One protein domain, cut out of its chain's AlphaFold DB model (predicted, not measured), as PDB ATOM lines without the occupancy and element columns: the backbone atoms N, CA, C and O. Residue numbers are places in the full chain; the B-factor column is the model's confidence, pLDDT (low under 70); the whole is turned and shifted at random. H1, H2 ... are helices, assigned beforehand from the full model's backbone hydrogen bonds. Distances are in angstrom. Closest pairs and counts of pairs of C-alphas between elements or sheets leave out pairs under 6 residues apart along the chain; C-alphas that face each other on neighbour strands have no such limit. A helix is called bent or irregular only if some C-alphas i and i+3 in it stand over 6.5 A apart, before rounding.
ATOM      1  N   ARG A 407     -57.980   7.936  22.859       86.50
ATOM      2  CA  ARG A 407     -57.822   6.730  23.699       86.50
ATOM      3  C   ARG A 407     -57.686   5.436  22.886       86.50
ATOM      4  O   ARG A 407     -56.826   4.624  23.238       86.50
ATOM      5  N   PRO A 408     -58.503   5.186  21.839       88.50
ATOM      6  CA  PRO A 408     -58.301   4.037  20.963       88.50
ATOM      7  C   PRO A 408     -56.909   4.010  20.324       88.50
ATOM      8  O   PRO A 408     -56.297   2.940  20.316       88.50
ATOM      9  N   SER A 409     -56.399   5.155  19.858       91.88
ATOM     10  CA  SER A 409     -55.058   5.281  19.277       91.88
ATOM     11  C   SER A 409     -53.947   5.050  20.304       91.88
ATOM     12  O   SER A 409     -53.045   4.256  20.046       91.88
ATOM     13  N   GLY A 410     -54.035   5.636  21.505       92.31
ATOM     14  CA  GLY A 410     -53.082   5.390  22.595       92.31
ATOM     15  C   GLY A 410     -53.035   3.919  23.028       92.31
ATOM     16  O   GLY A 410     -51.956   3.357  23.220       92.31
ATOM     17  N   ARG A 411     -54.195   3.247  23.095       91.50
ATOM     18  CA  ARG A 411     -54.272   1.796  23.344       91.50
ATOM     19  C   ARG A 411     -53.587   0.996  22.234       91.50
ATOM     20  O   ARG A 411     -52.796   0.112  22.545       91.50
ATOM     21  N   ALA A 412     -53.903   1.288  20.973       92.06
ATOM     22  CA  ALA A 412     -53.317   0.603  19.821       92.06
ATOM     23  C   ALA A 412     -51.788   0.768  19.791       92.06
ATOM     24  O   ALA A 412     -51.062  -0.217  19.687       92.06
ATOM     25  N   TYR A 413     -51.299   1.989  20.029       95.19
ATOM     26  CA  TYR A 413     -49.873   2.286  20.158       95.19
ATOM     27  C   TYR A 413     -49.195   1.393  21.204       95.19
ATOM     28  O   TYR A 413     -48.192   0.746  20.908       95.19
ATOM     29  N   SER A 414     -49.753   1.319  22.416       94.62
ATOM     30  CA  SER A 414     -49.197   0.495  23.493       94.62
ATOM     31  C   SER A 414     -49.158  -0.994  23.144       94.62
ATOM     32  O   SER A 414     -48.165  -1.650  23.450       94.62
ATOM     33  N   GLN A 415     -50.193  -1.534  22.492       92.50
ATOM     34  CA  GLN A 415     -50.218  -2.944  22.064       92.50
ATOM     35  C   GLN A 415     -49.147  -3.222  21.012       92.50
ATOM     36  O   GLN A 415     -48.353  -4.150  21.155       92.50
ATOM     37  N   THR A 416     -49.091  -2.381  19.986       94.06
ATOM     38  CA  THR A 416     -48.173  -2.550  18.861       94.06
ATOM     39  C   THR A 416     -46.723  -2.397  19.294       94.06
ATOM     40  O   THR A 416     -45.882  -3.218  18.929       94.06
ATOM     41  N   MET A 417     -46.426  -1.393  20.123       95.44
ATOM     42  CA  MET A 417     -45.081  -1.196  20.658       95.44
ATOM     43  C   MET A 417     -44.682  -2.290  21.647       95.44
ATOM     44  O   MET A 417     -43.518  -2.666  21.656       95.44
ATOM     45  N   ALA A 418     -45.599  -2.859  22.433       91.38
ATOM     46  CA  ALA A 418     -45.262  -3.990  23.298       91.38
ATOM     47  C   ALA A 418     -44.722  -5.185  22.496       91.38
ATOM     48  O   ALA A 418     -43.666  -5.705  22.843       91.38
ATOM     49  N   LEU A 419     -45.363  -5.542  21.378       90.88
ATOM     50  CA  LEU A 419     -44.881  -6.603  20.479       90.88
ATOM     51  C   LEU A 419     -43.539  -6.255  19.817       90.88
ATOM     52  O   LEU A 419     -42.716  -7.131  19.569       90.88
ATOM     53  N   CYS A 420     -43.286  -4.974  19.538       94.19
ATOM     54  CA  CYS A 420     -41.998  -4.525  19.000       94.19
ATOM     55  C   CYS A 420     -40.874  -4.526  20.049       94.19
ATOM     56  O   CYS A 420     -39.704  -4.571  19.677       94.19
ATOM     57  N   LEU A 421     -41.198  -4.404  21.337       92.25
ATOM     58  CA  LEU A 421     -40.241  -4.120  22.411       92.25
ATOM     59  C   LEU A 421     -40.107  -5.262  23.430       92.25
ATOM     60  O   LEU A 421     -39.227  -5.222  24.285       92.25
ATOM     61  N   GLU A 422     -40.950  -6.288  23.388       81.62
ATOM     62  CA  GLU A 422     -40.822  -7.434  24.290       81.62
ATOM     63  C   GLU A 422     -39.457  -8.135  24.149       81.62
ATOM     64  O   GLU A 422     -38.794  -8.059  23.113       81.62
ATOM     65  N   GLY A 423     -39.016  -8.812  25.213       72.56
ATOM     66  CA  GLY A 423     -37.746  -9.547  25.248       72.56
ATOM     67  C   GLY A 423     -36.528  -8.737  25.702       72.56
ATOM     68  O   GLY A 423     -35.593  -9.310  26.254       72.56
ATOM     69  N   GLY A 424     -36.545  -7.405  25.585       85.12
ATOM     70  CA  GLY A 424     -35.504  -6.568  26.189       85.12
ATOM     71  C   GLY A 424     -34.131  -6.700  25.518       85.12
ATOM     72  O   GLY A 424     -34.021  -6.689  24.287       85.12
ATOM     73  N   ILE A 425     -33.087  -6.792  26.346       84.25
ATOM     74  CA  ILE A 425     -31.698  -7.002  25.916       84.25
ATOM     75  C   ILE A 425     -31.423  -8.500  25.803       84.25
ATOM     76  O   ILE A 425     -31.570  -9.218  26.792       84.25
ATOM     77  N   SER A 426     -30.953  -8.942  24.638       81.06
ATOM     78  CA  SER A 426     -30.805 -10.364  24.312       81.06
ATOM     79  C   SER A 426     -29.356 -10.855  24.173       81.06
ATOM     80  O   SER A 426     -29.127 -12.061  24.197       81.06
ATOM     81  N   GLU A 427     -28.359  -9.967  24.042       75.88
ATOM     82  CA  GLU A 427     -26.958 -10.413  23.908       75.88
ATOM     83  C   GLU A 427     -26.464 -11.154  25.163       75.88
ATOM     84  O   GLU A 427     -27.053 -11.014  26.230       75.88
ATOM     85  N   GLY A 435     -23.249  -4.881  23.154       76.75
ATOM     86  CA  GLY A 435     -24.227  -5.565  22.293       76.75
ATOM     87  C   GLY A 435     -25.261  -4.632  21.635       76.75
ATOM     88  O   GLY A 435     -25.595  -3.573  22.172       76.75
ATOM     89  N   HIS A 436     -25.788  -5.010  20.465       87.06
ATOM     90  CA  HIS A 436     -26.640  -4.146  19.634       87.06
ATOM     91  C   HIS A 436     -27.955  -3.731  20.310       87.06
ATOM     92  O   HIS A 436     -28.334  -2.556  20.246       87.06
ATOM     93  N   THR A 437     -28.636  -4.665  20.973       89.31
ATOM     94  CA  THR A 437     -29.850  -4.412  21.753       89.31
ATOM     95  C   THR A 437     -29.512  -3.795  23.098       89.31
ATOM     96  O   THR A 437     -30.211  -2.881  23.514       89.31
ATOM     97  N   ALA A 438     -28.401  -4.171  23.738       88.06
ATOM     98  CA  ALA A 438     -27.924  -3.480  24.938       88.06
ATOM     99  C   ALA A 438     -27.705  -1.975  24.691       88.06
ATOM    100  O   ALA A 438     -28.142  -1.144  25.484       88.06
ATOM    101  N   SER A 439     -27.095  -1.619  23.558       89.88
ATOM    102  CA  SER A 439     -26.920  -0.236  23.112       89.88
ATOM    103  C   SER A 439     -28.259   0.449  22.818       89.88
ATOM    104  O   SER A 439     -28.481   1.555  23.306       89.88
ATOM    105  N   LEU A 440     -29.173  -0.213  22.102       92.38
ATOM    106  CA  LEU A 440     -30.503   0.329  21.797       92.38
ATOM    107  C   LEU A 440     -31.322   0.609  23.068       92.38
ATOM    108  O   LEU A 440     -31.900   1.681  23.226       92.38
ATOM    109  N   TRP A 441     -31.345  -0.339  24.004       92.00
ATOM    110  CA  TRP A 441     -32.051  -0.189  25.275       92.00
ATOM    111  C   TRP A 441     -31.378   0.826  26.189       92.00
ATOM    112  O   TRP A 441     -32.072   1.532  26.908       92.00
ATOM    113  N   SER A 442     -30.051   0.955  26.142       91.44
ATOM    114  CA  SER A 442     -29.347   2.034  26.838       91.44
ATOM    115  C   SER A 442     -29.769   3.407  26.305       91.44
ATOM    116  O   SER A 442     -30.087   4.292  27.097       91.44
ATOM    117  N   GLU A 443     -29.852   3.584  24.981       92.38
ATOM    118  CA  GLU A 443     -30.366   4.816  24.363       92.38
ATOM    119  C   GLU A 443     -31.806   5.103  24.816       92.38
ATOM    120  O   GLU A 443     -32.102   6.197  25.295       92.38
ATOM    121  N   TRP A 444     -32.692   4.107  24.748       94.19
ATOM    122  CA  TRP A 444     -34.095   4.275  25.129       94.19
ATOM    123  C   TRP A 444     -34.327   4.486  26.629       94.19
ATOM    124  O   TRP A 444     -35.241   5.215  27.000       94.19
ATOM    125  N   LEU A 445     -33.531   3.875  27.505       92.38
ATOM    126  CA  LEU A 445     -33.645   4.084  28.952       92.38
ATOM    127  C   LEU A 445     -33.123   5.462  29.381       92.38
ATOM    128  O   LEU A 445     -33.581   6.008  30.381       92.38
ATOM    129  N   ASN A 446     -32.172   6.030  28.638       91.38
ATOM    130  CA  ASN A 446     -31.653   7.369  28.912       91.38
ATOM    131  C   ASN A 446     -32.485   8.487  28.263       91.38
ATOM    132  O   ASN A 446     -32.380   9.630  28.702       91.38
ATOM    133  N   ASP A 447     -33.313   8.185  27.257       92.00
ATOM    134  CA  ASP A 447     -34.233   9.146  26.641       92.00
ATOM    135  C   ASP A 447     -35.636   9.078  27.282       92.00
ATOM    136  O   ASP A 447     -36.386   8.131  27.025       92.00
ATOM    137  N   PRO A 448     -36.080  10.102  28.039       89.75
ATOM    138  CA  PRO A 448     -37.426  10.143  28.617       89.75
ATOM    139  C   PRO A 448     -38.553  10.125  27.575       89.75
ATOM    140  O   PRO A 448     -39.714   9.888  27.911       89.75
ATOM    141  N   LYS A 449     -38.234  10.410  26.307       90.25
ATOM    142  CA  LYS A 449     -39.168  10.383  25.181       90.25
ATOM    143  C   LYS A 449     -39.092   9.078  24.391       90.25
ATOM    144  O   LYS A 449     -39.679   9.030  23.311       90.25
ATOM    145  N   SER A 450     -38.424   8.046  24.894       94.38
ATOM    146  CA  SER A 450     -38.299   6.770  24.196       94.38
ATOM    147  C   SER A 450     -39.647   6.056  24.008       94.38
ATOM    148  O   SER A 450     -40.603   6.292  24.765       94.38
ATOM    149  N   PRO A 451     -39.745   5.149  23.018       94.94
ATOM    150  CA  PRO A 451     -40.961   4.374  22.787       94.94
ATOM    151  C   PRO A 451     -41.357   3.503  23.988       94.94
ATOM    152  O   PRO A 451     -42.540   3.232  24.166       94.94
ATOM    153  N   ILE A 452     -40.413   3.123  24.863       94.56
ATOM    154  CA  ILE A 452     -40.700   2.314  26.058       94.56
ATOM    155  C   ILE A 452     -41.617   3.079  27.022       94.56
ATOM    156  O   ILE A 452     -42.670   2.576  27.421       94.56
ATOM    157  N   TYR A 453     -41.235   4.311  27.381       94.75
ATOM    158  CA  TYR A 453     -41.996   5.133  28.324       94.75
ATOM    159  C   TYR A 453     -43.352   5.530  27.750       94.75
ATOM    160  O   TYR A 453     -44.364   5.461  28.446       94.75
ATOM    161  N   ARG A 454     -43.390   5.884  26.459       95.12
ATOM    162  CA  ARG A 454     -44.643   6.180  25.757       95.12
ATOM    163  C   ARG A 454     -45.567   4.970  25.753       95.12
ATOM    164  O   ARG A 454     -46.745   5.130  26.045       95.12
ATOM    165  N   ALA A 455     -45.063   3.774  25.457       95.19
ATOM    166  CA  ALA A 455     -45.901   2.584  25.355       95.19
ATOM    167  C   ALA A 455     -46.478   2.189  26.719       95.19
ATOM    168  O   ALA A 455     -47.676   1.934  26.817       95.19
ATOM    169  N   LEU A 456     -45.673   2.236  27.786       93.56
ATOM    170  CA  LEU A 456     -46.136   1.945  29.148       93.56
ATOM    171  C   LEU A 456     -47.133   2.980  29.691       93.56
ATOM    172  O   LEU A 456     -47.923   2.644  30.572       93.56
ATOM    173  N   LEU A 457     -47.134   4.207  29.159       93.88
ATOM    174  CA  LEU A 457     -48.007   5.309  29.580       93.88
ATOM    175  C   LEU A 457     -49.023   5.731  28.507       93.88
ATOM    176  O   LEU A 457     -49.467   6.876  28.509       93.88
ATOM    177  N   LEU A 458     -49.406   4.831  27.591       92.00
ATOM    178  CA  LEU A 458     -50.466   5.059  26.584       92.00
ATOM    179  C   LEU A 458     -50.211   6.241  25.642       92.00
ATOM    180  O   LEU A 458     -51.144   6.771  25.040       92.00
ATOM    181  N   ARG A 459     -48.954   6.687  25.544       93.25
ATOM    182  CA  ARG A 459     -48.540   7.920  24.865       93.25
ATOM    183  C   ARG A 459     -49.228   9.175  25.434       93.25
ATOM    184  O   ARG A 459     -49.255  10.218  24.780       93.25
ATOM    185  N   ASP A 460     -49.767   9.094  26.650       92.19
ATOM    186  CA  ASP A 460     -50.472  10.193  27.299       92.19
ATOM    187  C   ASP A 460     -49.488  11.316  27.650       92.19
ATOM    188  O   ASP A 460     -48.497  11.122  28.360       92.19
ATOM    189  N   LYS A 461     -49.760  12.517  27.132       90.19
ATOM    190  CA  LYS A 461     -48.869  13.675  27.290       90.19
ATOM    191  C   LYS A 461     -48.734  14.107  28.752       90.19
ATOM    192  O   LYS A 461     -47.662  14.574  29.131       90.19
ATOM    193  N   GLY A 462     -49.794  13.962  29.551       89.94
ATOM    194  CA  GLY A 462     -49.804  14.321  30.966       89.94
ATOM    195  C   GLY A 462     -48.964  13.354  31.794       89.94
ATOM    196  O   GLY A 462     -48.039  13.783  32.476       89.94
ATOM    197  N   LEU A 463     -49.212  12.049  31.656       90.56
ATOM    198  CA  LEU A 463     -48.450  11.006  32.350       90.56
ATOM    199  C   LEU A 463     -46.960  11.050  31.998       90.56
ATOM    200  O   LEU A 463     -46.114  10.914  32.882       90.56
ATOM    201  N   LEU A 464     -46.627  11.265  30.722       91.31
ATOM    202  CA  LEU A 464     -45.236  11.396  30.290       91.31
ATOM    203  C   LEU A 464     -44.571  12.630  30.901       91.31
ATOM    204  O   LEU A 464     -43.461  12.520  31.417       91.31
ATOM    205  N   ALA A 465     -45.248  13.784  30.887       90.25
ATOM    206  CA  ALA A 465     -44.736  15.010  31.495       90.25
ATOM    207  C   ALA A 465     -44.526  14.862  33.009       90.25
ATOM    208  O   ALA A 465     -43.513  15.332  33.525       90.25
ATOM    209  N   ASP A 466     -45.429  14.162  33.699       89.69
ATOM    210  CA  ASP A 466     -45.334  13.895  35.136       89.69
ATOM    211  C   ASP A 466     -44.221  12.886  35.487       89.69
ATOM    212  O   ASP A 466     -43.715  12.892  36.610       89.69
ATOM    213  N   LEU A 467     -43.788  12.040  34.541       88.31
ATOM    214  CA  LEU A 467     -42.650  11.135  34.730       88.31
ATOM    215  C   LEU A 467     -41.295  11.853  34.584       88.31
ATOM    216  O   LEU A 467     -40.358  11.499  35.310       88.31
ATOM    217  N   LEU A 468     -41.185  12.853  33.692       87.00
ATOM    218  CA  LEU A 468     -39.930  13.548  33.331       87.00
ATOM    219  C   LEU A 468     -39.054  13.975  34.524       87.00
ATOM    220  O   LEU A 468     -37.840  13.763  34.458       87.00
ATOM    221  N   PRO A 469     -39.594  14.543  35.620       85.69
ATOM    222  CA  PRO A 469     -38.754  14.981  36.733       85.69
ATOM    223  C   PRO A 469     -37.970  13.839  37.405       85.69
ATOM    224  O   PRO A 469     -36.892  14.061  37.955       85.69
ATOM    225  N   SER A 470     -38.448  12.593  37.288       81.88
ATOM    226  CA  SER A 470     -37.790  11.403  37.850       81.88
ATOM    227  C   SER A 470     -36.367  11.189  37.322       81.88
ATOM    228  O   SER A 470     -35.557  10.592  38.026       81.88
ATOM    229  N   PHE A 471     -36.059  11.693  36.121       83.25
ATOM    230  CA  PHE A 471     -34.745  11.568  35.487       83.25
ATOM    231  C   PHE A 471     -33.714  12.579  36.009       83.25
ATOM    232  O   PHE A 471     -32.518  12.316  35.928       83.25
ATOM    233  N   ASN A 472     -34.161  13.713  36.563       78.06
ATOM    234  CA  ASN A 472     -33.293  14.842  36.926       78.06
ATOM    235  C   ASN A 472     -32.973  14.923  38.426       78.06
ATOM    236  O   ASN A 472     -32.115  15.703  38.835       78.06
ATOM    237  N   ALA A 473     -33.666  14.149  39.258       62.41
ATOM    238  CA  ALA A 473     -33.568  14.277  40.703       62.41
ATOM    239  C   ALA A 473     -32.287  13.628  41.265       62.41
ATOM    240  O   ALA A 473     -32.020  12.441  41.060       62.41
ATOM    241  N   THR A 474     -31.504  14.404  42.021       55.72
ATOM    242  CA  THR A 474     -30.162  14.032  42.514       55.72
ATOM    243  C   THR A 474     -30.132  13.501  43.952       55.72
ATOM    244  O   THR A 474     -29.088  13.033  44.399       55.72
ATOM    245  N   GLY A 475     -31.260  13.513  44.676       55.44
ATOM    246  CA  GLY A 475     -31.343  13.039  46.066       55.44
ATOM    247  C   GLY A 475     -32.634  12.286  46.402       55.44
ATOM    248  O   GLY A 475     -33.628  12.382  45.678       55.44
ATOM    249  N   ASP A 476     -32.624  11.542  47.512       49.81
ATOM    250  CA  ASP A 476     -33.755  10.746  48.035       49.81
ATOM    251  C   ASP A 476     -34.941  11.604  48.538       49.81
ATOM    252  O   ASP A 476     -35.951  11.068  48.976       49.81
ATOM    253  N   GLY A 477     -34.826  12.939  48.483       50.47
ATOM    254  CA  GLY A 477     -35.795  13.909  49.011       50.47
ATOM    255  C   GLY A 477     -36.728  14.574  47.987       50.47
ATOM    256  O   GLY A 477     -37.557  15.389  48.385       50.47
ATOM    257  N   ASP A 478     -36.606  14.270  46.690       56.28
ATOM    258  CA  ASP A 478     -37.360  14.962  45.627       56.28
ATOM    259  C   ASP A 478     -38.721  14.287  45.359       56.28
ATOM    260  O   ASP A 478     -38.912  13.467  44.449       56.28
ATOM    261  N   TRP A 479     -39.655  14.565  46.271       59.41
ATOM    262  CA  TRP A 479     -40.932  13.859  46.433       59.41
ATOM    263  C   TRP A 479     -42.127  14.509  45.729       59.41
ATOM    264  O   TRP A 479     -43.152  13.847  45.567       59.41
ATOM    265  N   ASN A 480     -42.009  15.777  45.322       60.91
ATOM    266  CA  ASN A 480     -43.102  16.559  44.730       60.91
ATOM    267  C   ASN A 480     -43.552  15.988  43.370       60.91
ATOM    268  O   ASN A 480     -44.718  16.053  42.985       60.91
ATOM    269  N   ASP A 481     -42.626  15.350  42.658       66.56
ATOM    270  CA  ASP A 481     -42.863  14.820  41.317       66.56
ATOM    271  C   ASP A 481     -43.720  13.550  41.312       66.56
ATOM    272  O   ASP A 481     -44.542  13.348  40.418       66.56
ATOM    273  N   SER A 482     -43.580  12.696  42.330       70.69
ATOM    274  CA  SER A 482     -44.378  11.469  42.424       70.69
ATOM    275  C   SER A 482     -45.830  11.740  42.818       70.69
ATOM    276  O   SER A 482     -46.698  10.938  42.484       70.69
ATOM    277  N   GLU A 483     -46.122  12.869  43.474       79.31
ATOM    278  CA  GLU A 483     -47.497  13.259  43.816       79.31
ATOM    279  C   GLU A 483     -48.313  13.629  42.575       79.31
ATOM    280  O   GLU A 483     -49.464  13.207  42.445       79.31
ATOM    281  N   LYS A 484     -47.706  14.367  41.633       83.50
ATOM    282  CA  LYS A 484     -48.351  14.732  40.364       83.50
ATOM    283  C   LYS A 484     -48.677  13.491  39.545       83.50
ATOM    284  O   LYS A 484     -49.850  13.280  39.235       83.50
ATOM    285  N   LEU A 485     -47.678  12.630  39.329       85.19
ATOM    286  CA  LEU A 485     -47.843  11.367  38.609       85.19
ATOM    287  C   LEU A 485     -48.938  10.498  39.240       85.19
ATOM    288  O   LEU A 485     -49.828  10.025  38.536       85.19
ATOM    289  N   TYR A 486     -48.924  10.337  40.568       85.81
ATOM    290  CA  TYR A 486     -49.963   9.595  41.281       85.81
ATOM    291  C   TYR A 486     -51.352  10.203  41.058       85.81
ATOM    292  O   TYR A 486     -52.282   9.490  40.696       85.81
ATOM    293  N   SER A 487     -51.494  11.526  41.187       86.12
ATOM    294  CA  SER A 487     -52.782  12.204  41.009       86.12
ATOM    295  C   SER A 487     -53.355  12.051  39.594       86.12
ATOM    296  O   SER A 487     -54.563  11.856  39.435       86.12
ATOM    297  N   THR A 488     -52.501  12.103  38.568       88.19
ATOM    298  CA  THR A 488     -52.892  11.922  37.165       88.19
ATOM    299  C   THR A 488     -53.301  10.473  36.906       88.19
ATOM    300  O   THR A 488     -54.347  10.231  36.299       88.19
ATOM    301  N   LEU A 489     -52.560   9.503  37.458       88.31
ATOM    302  CA  LEU A 489     -52.916   8.082  37.404       88.31
ATOM    303  C   LEU A 489     -54.266   7.811  38.074       88.31
ATOM    304  O   LEU A 489     -55.123   7.184  37.455       88.31
ATOM    305  N   THR A 490     -54.501   8.311  39.293       86.75
ATOM    306  CA  THR A 490     -55.761   8.092  40.022       86.75
ATOM    307  C   THR A 490     -56.965   8.661  39.263       86.75
ATOM    308  O   THR A 490     -58.014   8.020  39.197       86.75
ATOM    309  N   LYS A 491     -56.814   9.831  38.624       88.69
ATOM    310  CA  LYS A 491     -57.855  10.411  37.754       88.69
ATOM    311  C   LYS A 491     -58.149   9.528  36.542       88.69
ATOM    312  O   LYS A 491     -59.315   9.339  36.202       88.69
ATOM    313  N   LEU A 492     -57.115   8.978  35.904       86.50
ATOM    314  CA  LEU A 492     -57.274   8.117  34.733       86.50
ATOM    315  C   LEU A 492     -57.934   6.781  35.095       86.50
ATOM    316  O   LEU A 492     -58.886   6.374  34.434       86.50
ATOM    317  N   ILE A 493     -57.490   6.123  36.171       85.94
ATOM    318  CA  ILE A 493     -58.071   4.843  36.603       85.94
ATOM    319  C   ILE A 493     -59.485   4.985  37.162       85.94
ATOM    320  O   ILE A 493     -60.196   3.987  37.210       85.94
ATOM    321  N   ALA A 494     -59.899   6.179  37.600       86.75
ATOM    322  CA  ALA A 494     -61.263   6.438  38.053       86.75
ATOM    323  C   ALA A 494     -62.271   6.487  36.890       86.75
ATOM    324  O   ALA A 494     -63.461   6.304  37.124       86.75
ATOM    325  N   ASN A 495     -61.806   6.682  35.652       87.50
ATOM    326  CA  ASN A 495     -62.646   6.745  34.460       87.50
ATOM    327  C   ASN A 495     -63.175   5.354  34.057       87.50
ATOM    328  O   ASN A 495     -62.397   4.439  33.778       87.50
ATOM    329  N   ASP A 496     -64.497   5.197  33.976       83.56
ATOM    330  CA  ASP A 496     -65.135   3.908  33.677       83.56
ATOM    331  C   ASP A 496     -64.865   3.408  32.251       83.56
ATOM    332  O   ASP A 496     -64.681   2.206  32.050       83.56
ATOM    333  N   ASP A 497     -64.727   4.311  31.275       79.75
ATOM    334  CA  ASP A 497     -64.371   3.956  29.895       79.75
ATOM    335  C   ASP A 497     -62.972   3.319  29.825       79.75
ATOM    336  O   ASP A 497     -62.749   2.308  29.152       79.75
ATOM    337  N   PHE A 498     -62.032   3.852  30.612       84.50
ATOM    338  CA  PHE A 498     -60.687   3.295  30.730       84.50
ATOM    339  C   PHE A 498     -60.707   1.892  31.354       84.50
ATOM    340  O   PHE A 498     -60.075   0.967  30.828       84.50
ATOM    341  N   LYS A 499     -61.463   1.713  32.449       83.25
ATOM    342  CA  LYS A 499     -61.597   0.420  33.141       83.25
ATOM    343  C   LYS A 499     -62.204  -0.661  32.246       83.25
ATOM    344  O   LYS A 499     -61.762  -1.802  32.322       83.25
ATOM    345  N   GLN A 500     -63.198  -0.315  31.426       82.62
ATOM    346  CA  GLN A 500     -63.946  -1.285  30.620       82.62
ATOM    347  C   GLN A 500     -63.281  -1.588  29.270       82.62
ATOM    348  O   GLN A 500     -63.204  -2.750  28.876       82.62
ATOM    349  N   HIS A 501     -62.766  -0.576  28.561       78.69
ATOM    350  CA  HIS A 501     -62.367  -0.726  27.152       78.69
ATOM    351  C   HIS A 501     -60.858  -0.649  26.891       78.69
ATOM    352  O   HIS A 501     -60.407  -1.014  25.796       78.69
ATOM    353  N   VAL A 502     -60.066  -0.161  27.851       83.62
ATOM    354  CA  VAL A 502     -58.614   0.027  27.680       83.62
ATOM    355  C   VAL A 502     -57.831  -0.960  28.533       83.62
ATOM    356  O   VAL A 502     -57.095  -1.779  27.985       83.62
ATOM    357  N   ARG A 503     -58.030  -0.940  29.855       84.50
ATOM    358  CA  ARG A 503     -57.264  -1.759  30.807       84.50
ATOM    359  C   ARG A 503     -57.240  -3.261  30.458       84.50
ATOM    360  O   ARG A 503     -56.134  -3.789  30.340       84.50
ATOM    361  N   PRO A 504     -58.375  -3.955  30.225       83.88
ATOM    362  CA  PRO A 504     -58.368  -5.410  30.034       83.88
ATOM    363  C   PRO A 504     -57.600  -5.856  28.785       83.88
ATOM    364  O   PRO A 504     -57.060  -6.956  28.738       83.88
ATOM    365  N   ARG A 505     -57.518  -4.987  27.769       83.88
ATOM    366  CA  ARG A 505     -56.841  -5.274  26.497       83.88
ATOM    367  C   ARG A 505     -55.326  -5.063  26.550       83.88
ATOM    368  O   ARG A 505     -54.631  -5.469  25.623       83.88
ATOM    369  N   LEU A 506     -54.817  -4.407  27.595       87.62
ATOM    370  CA  LEU A 506     -53.407  -4.022  27.708       87.62
ATOM    371  C   LEU A 506     -52.630  -4.794  28.767       87.62
ATOM    372  O   LEU A 506     -51.410  -4.852  28.666       87.62
ATOM    373  N   GLN A 507     -53.300  -5.398  29.749       82.50
ATOM    374  CA  GLN A 507     -52.644  -6.072  30.877       82.50
ATOM    375  C   GLN A 507     -51.524  -7.024  30.439       82.50
ATOM    376  O   GLN A 507     -50.401  -6.901  30.920       82.50
ATOM    377  N   HIS A 508     -51.795  -7.918  29.483       78.38
ATOM    378  CA  HIS A 508     -50.798  -8.881  29.013       78.38
ATOM    379  C   HIS A 508     -49.624  -8.212  28.281       78.38
ATOM    380  O   HIS A 508     -48.470  -8.437  28.630       78.38
ATOM    381  N   ALA A 509     -49.908  -7.331  27.321       81.88
ATOM    382  CA  ALA A 509     -48.872  -6.673  26.524       81.88
ATOM    383  C   ALA A 509     -47.956  -5.791  27.397       81.88
ATOM    384  O   ALA A 509     -46.732  -5.797  27.272       81.88
ATOM    385  N   MET A 510     -48.544  -5.077  28.361       87.50
ATOM    386  CA  MET A 510     -47.796  -4.255  29.311       87.50
ATOM    387  C   MET A 510     -46.978  -5.104  30.284       87.50
ATOM    388  O   MET A 510     -45.941  -4.640  30.744       87.50
ATOM    389  N   ALA A 511     -47.373  -6.350  30.562       72.06
ATOM    390  CA  ALA A 511     -46.579  -7.281  31.368       72.06
ATOM    391  C   ALA A 511     -45.264  -7.645  30.706       72.06
ATOM    392  O   ALA A 511     -44.212  -7.584  31.343       72.06
ATOM    393  N   GLN A 512     -45.339  -8.013  29.428       76.50
ATOM    394  CA  GLN A 512     -44.173  -8.382  28.639       76.50
ATOM    395  C   GLN A 512     -43.230  -7.184  28.511       76.50
ATOM    396  O   GLN A 512     -42.033  -7.309  28.767       76.50
ATOM    397  N   LEU A 513     -43.782  -6.004  28.208       84.19
ATOM    398  CA  LEU A 513     -43.005  -4.775  28.079       84.19
ATOM    399  C   LEU A 513     -42.379  -4.325  29.407       84.19
ATOM    400  O   LEU A 513     -41.205  -3.954  29.441       84.19
ATOM    401  N   LEU A 514     -43.130  -4.382  30.508       80.75
ATOM    402  CA  LEU A 514     -42.609  -4.059  31.835       80.75
ATOM    403  C   LEU A 514     -41.503  -5.045  32.235       80.75
ATOM    404  O   LEU A 514     -40.468  -4.638  32.751       80.75
ATOM    405  N   GLY A 515     -41.672  -6.330  31.921       69.69
ATOM    406  CA  GLY A 515     -40.635  -7.346  32.067       69.69
ATOM    407  C   GLY A 515     -39.355  -7.030  31.297       69.69
ATOM    408  O   GLY A 515     -38.264  -7.090  31.864       69.69
ATOM    409  N   ALA A 516     -39.489  -6.641  30.027       80.19
ATOM    410  CA  ALA A 516     -38.374  -6.249  29.171       80.19
ATOM    411  C   ALA A 516     -37.629  -5.018  29.719       80.19
ATOM    412  O   ALA A 516     -36.403  -5.051  29.837       80.19
ATOM    413  N   LEU A 517     -38.365  -3.978  30.136       85.19
ATOM    414  CA  LEU A 517     -37.816  -2.800  30.820       85.19
ATOM    415  C   LEU A 517     -36.997  -3.202  32.045       85.19
ATOM    416  O   LEU A 517     -35.871  -2.745  32.226       85.19
ATOM    417  N   ASN A 518     -37.571  -4.053  32.884       77.88
ATOM    418  CA  ASN A 518     -36.991  -4.449  34.155       77.88
ATOM    419  C   ASN A 518     -35.714  -5.271  33.985       77.88
ATOM    420  O   ASN A 518     -34.712  -4.992  34.645       77.88
ATOM    421  N   ALA A 519     -35.723  -6.232  33.062       70.81
ATOM    422  CA  ALA A 519     -34.535  -7.000  32.712       70.81
ATOM    423  C   ALA A 519     -33.430  -6.105  32.129       70.81
ATOM    424  O   ALA A 519     -32.271  -6.201  32.535       70.81
ATOM    425  N   ALA A 520     -33.791  -5.188  31.224       79.69
ATOM    426  CA  ALA A 520     -32.844  -4.259  30.620       79.69
ATOM    427  C   ALA A 520     -32.224  -3.308  31.656       79.69
ATOM    428  O   ALA A 520     -31.005  -3.141  31.693       79.69
ATOM    429  N   ALA A 521     -33.044  -2.733  32.539       77.25
ATOM    430  CA  ALA A 521     -32.596  -1.832  33.594       77.25
ATOM    431  C   ALA A 521     -31.695  -2.536  34.620       77.25
ATOM    432  O   ALA A 521     -30.689  -1.967  35.037       77.25
ATOM    433  N   ALA A 522     -32.019  -3.776  35.001       72.38
ATOM    434  CA  ALA A 522     -31.180  -4.574  35.893       72.38
ATOM    435  C   ALA A 522     -29.811  -4.862  35.262       72.38
ATOM    436  O   ALA A 522     -28.774  -4.682  35.899       72.38
ATOM    437  N   ARG A 523     -29.800  -5.241  33.982       71.81
ATOM    438  CA  ARG A 523     -28.575  -5.547  33.242       71.81
ATOM    439  C   ARG A 523     -27.682  -4.328  33.019       71.81
ATOM    440  O   ARG A 523     -26.463  -4.433  33.127       71.81
ATOM    441  N   LEU A 524     -28.278  -3.182  32.705       77.31
ATOM    442  CA  LEU A 524     -27.560  -1.931  32.459       77.31
ATOM    443  C   LEU A 524     -27.320  -1.123  33.742       77.31
ATOM    444  O   LEU A 524     -26.725  -0.055  33.679       77.31
ATOM    445  N   GLN A 525     -27.716  -1.611  34.924       70.69
ATOM    446  CA  GLN A 525     -27.580  -0.874  36.187       70.69
ATOM    447  C   GLN A 525     -26.182  -0.252  36.425       70.69
ATOM    448  O   GLN A 525     -26.143   0.867  36.934       70.69
ATOM    449  N   PRO A 526     -25.044  -0.891  36.062       66.94
ATOM    450  CA  PRO A 526     -23.725  -0.270  36.219       66.94
ATOM    451  C   PRO A 526     -23.486   0.970  35.342       66.94
ATOM    452  O   PRO A 526     -22.638   1.789  35.686       66.94
ATOM    453  N   SER A 527     -24.187   1.097  34.211       70.38
ATOM    454  CA  SER A 527     -24.046   2.199  33.250       70.38
ATOM    455  C   SER A 527     -25.187   3.219  33.308       70.38
ATOM    456  O   SER A 527     -25.039   4.323  32.784       70.38
ATOM    457  N   LEU A 528     -26.312   2.886  33.945       74.25
ATOM    458  CA  LEU A 528     -27.452   3.786  34.095       74.25
ATOM    459  C   LEU A 528     -27.266   4.746  35.277       74.25
ATOM    460  O   LEU A 528     -26.898   4.349  36.383       74.25
ATOM    461  N   GLY A 529     -27.589   6.023  35.062       75.12
ATOM    462  CA  GLY A 529     -27.611   7.022  36.130       75.12
ATOM    463  C   GLY A 529     -28.735   6.779  37.156       75.12
ATOM    464  O   GLY A 529     -29.752   6.153  36.836       75.12
ATOM    465  N   PRO A 530     -28.621   7.320  38.385       76.62
ATOM    466  CA  PRO A 530     -29.618   7.129  39.448       76.62
ATOM    467  C   PRO A 530     -31.026   7.637  39.080       76.62
ATOM    468  O   PRO A 530     -32.019   7.090  39.564       76.62
ATOM    469  N   GLY A 531     -31.130   8.634  38.190       82.12
ATOM    470  CA  GLY A 531     -32.409   9.136  37.674       82.12
ATOM    471  C   GLY A 531     -33.186   8.094  36.861       82.12
ATOM    472  O   GLY A 531     -34.389   7.929  37.053       82.12
ATOM    473  N   VAL A 532     -32.502   7.308  36.023       85.56
ATOM    474  CA  VAL A 532     -33.141   6.235  35.239       85.56
ATOM    475  C   VAL A 532     -33.656   5.132  36.162       85.56
ATOM    476  O   VAL A 532     -34.802   4.704  36.031       85.56
ATOM    477  N   GLY A 533     -32.861   4.718  37.157       80.44
ATOM    478  CA  GLY A 533     -33.293   3.729  38.152       80.44
ATOM    479  C   GLY A 533     -34.551   4.166  38.914       80.44
ATOM    480  O   GLY A 533     -35.461   3.365  39.139       80.44
ATOM    481  N   ARG A 534     -34.655   5.462  39.241       80.62
ATOM    482  CA  ARG A 534     -35.850   6.055  39.857       80.62
ATOM    483  C   ARG A 534     -37.050   6.058  38.914       80.62
ATOM    484  O   ARG A 534     -38.146   5.699  39.344       80.62
ATOM    485  N   ALA A 535     -36.858   6.449  37.656       87.12
ATOM    486  CA  ALA A 535     -37.914   6.433  36.647       87.12
ATOM    487  C   ALA A 535     -38.472   5.016  36.447       87.12
ATOM    488  O   ALA A 535     -39.686   4.836  36.487       87.12
ATOM    489  N   VAL A 536     -37.604   4.001  36.341       86.50
ATOM    490  CA  VAL A 536     -38.001   2.585  36.230       86.50
ATOM    491  C   VAL A 536     -38.773   2.124  37.467       86.50
ATOM    492  O   VAL A 536     -39.836   1.521  37.338       86.50
ATOM    493  N   SER A 537     -38.297   2.446  38.672       81.56
ATOM    494  CA  SER A 537     -38.991   2.081  39.915       81.56
ATOM    495  C   SER A 537     -40.388   2.716  40.010       81.56
ATOM    496  O   SER A 537     -41.370   2.015  40.254       81.56
ATOM    497  N   ARG A 538     -40.512   4.020  39.721       85.50
ATOM    498  CA  ARG A 538     -41.808   4.724  39.687       85.50
ATOM    499  C   ARG A 538     -42.732   4.169  38.605       85.50
ATOM    500  O   ARG A 538     -43.932   4.055  38.838       85.50
ATOM    501  N   LEU A 539     -42.188   3.798  37.447       87.62
ATOM    502  CA  LEU A 539     -42.956   3.238  36.340       87.62
ATOM    503  C   LEU A 539     -43.493   1.838  36.647       87.62
ATOM    504  O   LEU A 539     -44.601   1.518  36.222       87.62
ATOM    505  N   ASN A 540     -42.769   1.032  37.428       83.62
ATOM    506  CA  ASN A 540     -43.280  -0.238  37.941       83.62
ATOM    507  C   ASN A 540     -44.510  -0.024  38.824       83.62
ATOM    508  O   ASN A 540     -45.564  -0.594  38.545       83.62
ATOM    509  N   SER A 541     -44.419   0.864  39.815       82.38
ATOM    510  CA  SER A 541     -45.559   1.232  40.660       82.38
ATOM    511  C   SER A 541     -46.720   1.816  39.843       82.38
ATOM    512  O   SER A 541     -47.875   1.446  40.046       82.38
ATOM    513  N   ALA A 542     -46.420   2.688  38.874       87.81
ATOM    514  CA  ALA A 542     -47.419   3.320  38.016       87.81
ATOM    515  C   ALA A 542     -48.139   2.298  37.132       87.81
ATOM    516  O   ALA A 542     -49.360   2.344  37.020       87.81
ATOM    517  N   SER A 543     -47.403   1.353  36.544       86.44
ATOM    518  CA  SER A 543     -47.959   0.316  35.671       86.44
ATOM    519  C   SER A 543     -48.874  -0.632  36.445       86.44
ATOM    520  O   SER A 543     -49.952  -0.974  35.962       86.44
ATOM    521  N   GLN A 544     -48.497  -1.016  37.668       82.19
ATOM    522  CA  GLN A 544     -49.341  -1.861  38.521       82.19
ATOM    523  C   GLN A 544     -50.632  -1.138  38.930       82.19
ATOM    524  O   GLN A 544     -51.720  -1.713  38.838       82.19
ATOM    525  N   LEU A 545     -50.554   0.152  39.262       85.06
ATOM    526  CA  LEU A 545     -51.741   0.957  39.544       85.06
ATOM    527  C   LEU A 545     -52.627   1.137  38.299       85.06
ATOM    528  O   LEU A 545     -53.845   0.968  38.359       85.06
ATOM    529  N   LEU A 546     -52.024   1.446  37.151       87.25
ATOM    530  CA  LEU A 546     -52.729   1.739  35.906       87.25
ATOM    531  C   LEU A 546     -53.480   0.511  35.375       87.25
ATOM    532  O   LEU A 546     -54.682   0.585  35.083       87.25
ATOM    533  N   TYR A 547     -52.791  -0.626  35.294       84.88
ATOM    534  CA  TYR A 547     -53.285  -1.819  34.611       84.88
ATOM    535  C   TYR A 547     -53.906  -2.860  35.548       84.88
ATOM    536  O   TYR A 547     -54.791  -3.593  35.109       84.88
ATOM    537  N   ASN A 548     -53.528  -2.890  36.830       78.31
ATOM    538  CA  ASN A 548     -54.089  -3.829  37.811       78.31
ATOM    539  C   ASN A 548     -54.903  -3.143  38.918       78.31
ATOM    540  O   ASN A 548     -55.656  -3.815  39.612       78.31
ATOM    541  N   GLY A 549     -54.825  -1.814  39.059       78.25
ATOM    542  CA  GLY A 549     -55.497  -1.099  40.153       78.25
ATOM    543  C   GLY A 549     -54.824  -1.304  41.511       78.25
ATOM    544  O   GLY A 549     -55.438  -1.031  42.538       78.25
ATOM    545  N   ILE A 550     -53.581  -1.788  41.515       77.12
ATOM    546  CA  ILE A 550     -52.868  -2.187  42.723       77.12
ATOM    547  C   ILE A 550     -52.002  -1.037  43.219       77.12
ATOM    548  O   ILE A 550     -51.169  -0.498  42.488       77.12
TER     549      ILE A 550
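What this domain is: This is residues 407 to 427 and 435 to 550 of the 1108 residues of an uncharacterized protein of Pseudomonas lactis (UniProt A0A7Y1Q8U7). Long helix H7 runs through the middle of a helical body, with its hairpin partner H6b along one side and the helical hairpin H4 and H5 along the other. H1, short H3 and H2 pack on parts of H6b, while arm H6a makes the corner between H5 and H6b. The printed part has 137 residues with seven named helices, H1 to H7 in chain order, and no named strand; the class is all helix. It is compact, with a radius of gyration of the C-alphas of 14.3 A and spans of 42 by 35 by 22 A.

Where its parts are: H1, residues 407 to 421, begins at C-alpha 407 (-57.822, 6.730, 23.699) and is 20.7 A long. H2 is residues 436 to 446, H3 residues 451 to 456. H4, residues 461 to 471, is only just irregular: C-alphas 466 and 469 are 6.9 A apart. H5, residues 480 to 494, is 21.8 A long. H6, residues 496 to 524, was assigned as one helix by its hydrogen bonds but is bent, with C-alphas 505 and 508 7.5 A apart. Its arms are H6a, residues 496 to 505, itself irregular with C-alphas 501 and 504 6.8 A apart, and H6b, residues 508 to 524, 24.5 A long. H7, residues 530 to 548, is 26.9 A long and ends at C-alpha 548 (-54.089, -3.829, 37.811).

How they stand to each other: The arms H6a and H6b stand at a steep tilt of 68 degrees, only just short of about perpendicular. H6b and H7 form a helical hairpin and touch, closest C-alphas Ala 521 and Gly 533 at 7.2 A, at a shallow tilt of 16 degrees, opposite ways. With residues 509 to 516 alone, H6b touches H1, closest C-alphas Leu 513 and Ala 418 at 5.3 A. H3 touches H1, closest C-alphas Ala 455 and Ser 414 at 4.3 A. H2 touches H6b, closest C-alphas Trp 441 and Ala 520 at 6.8 A, about perpendicular at 83 degrees. H4, H5 and H7 make a bundle, helices packed side by side. H4 and H5, a hairpin, touch at Asp 466 and Leu 485, closest C-alphas 5.0 A apart. H1 and H7 are apart. Every O i to N i+4 pair is within hydrogen-bond range in H1, H2, H3, H6b and H7; H4 has 4 of 7, H5 10 of 11 and H6a 3 of 6.

The domain as a whole: The C-alphas farthest apart, of Gly 435 and Asp 496, are 43.5 A apart. Residues 428 to 434 are cut out; C-alphas 427 and 435 are 5.8 A apart. No link printed whole is long. Mean pLDDT of the printed part is 83.4; residues 473 to 481, 515 and 526 are under 70.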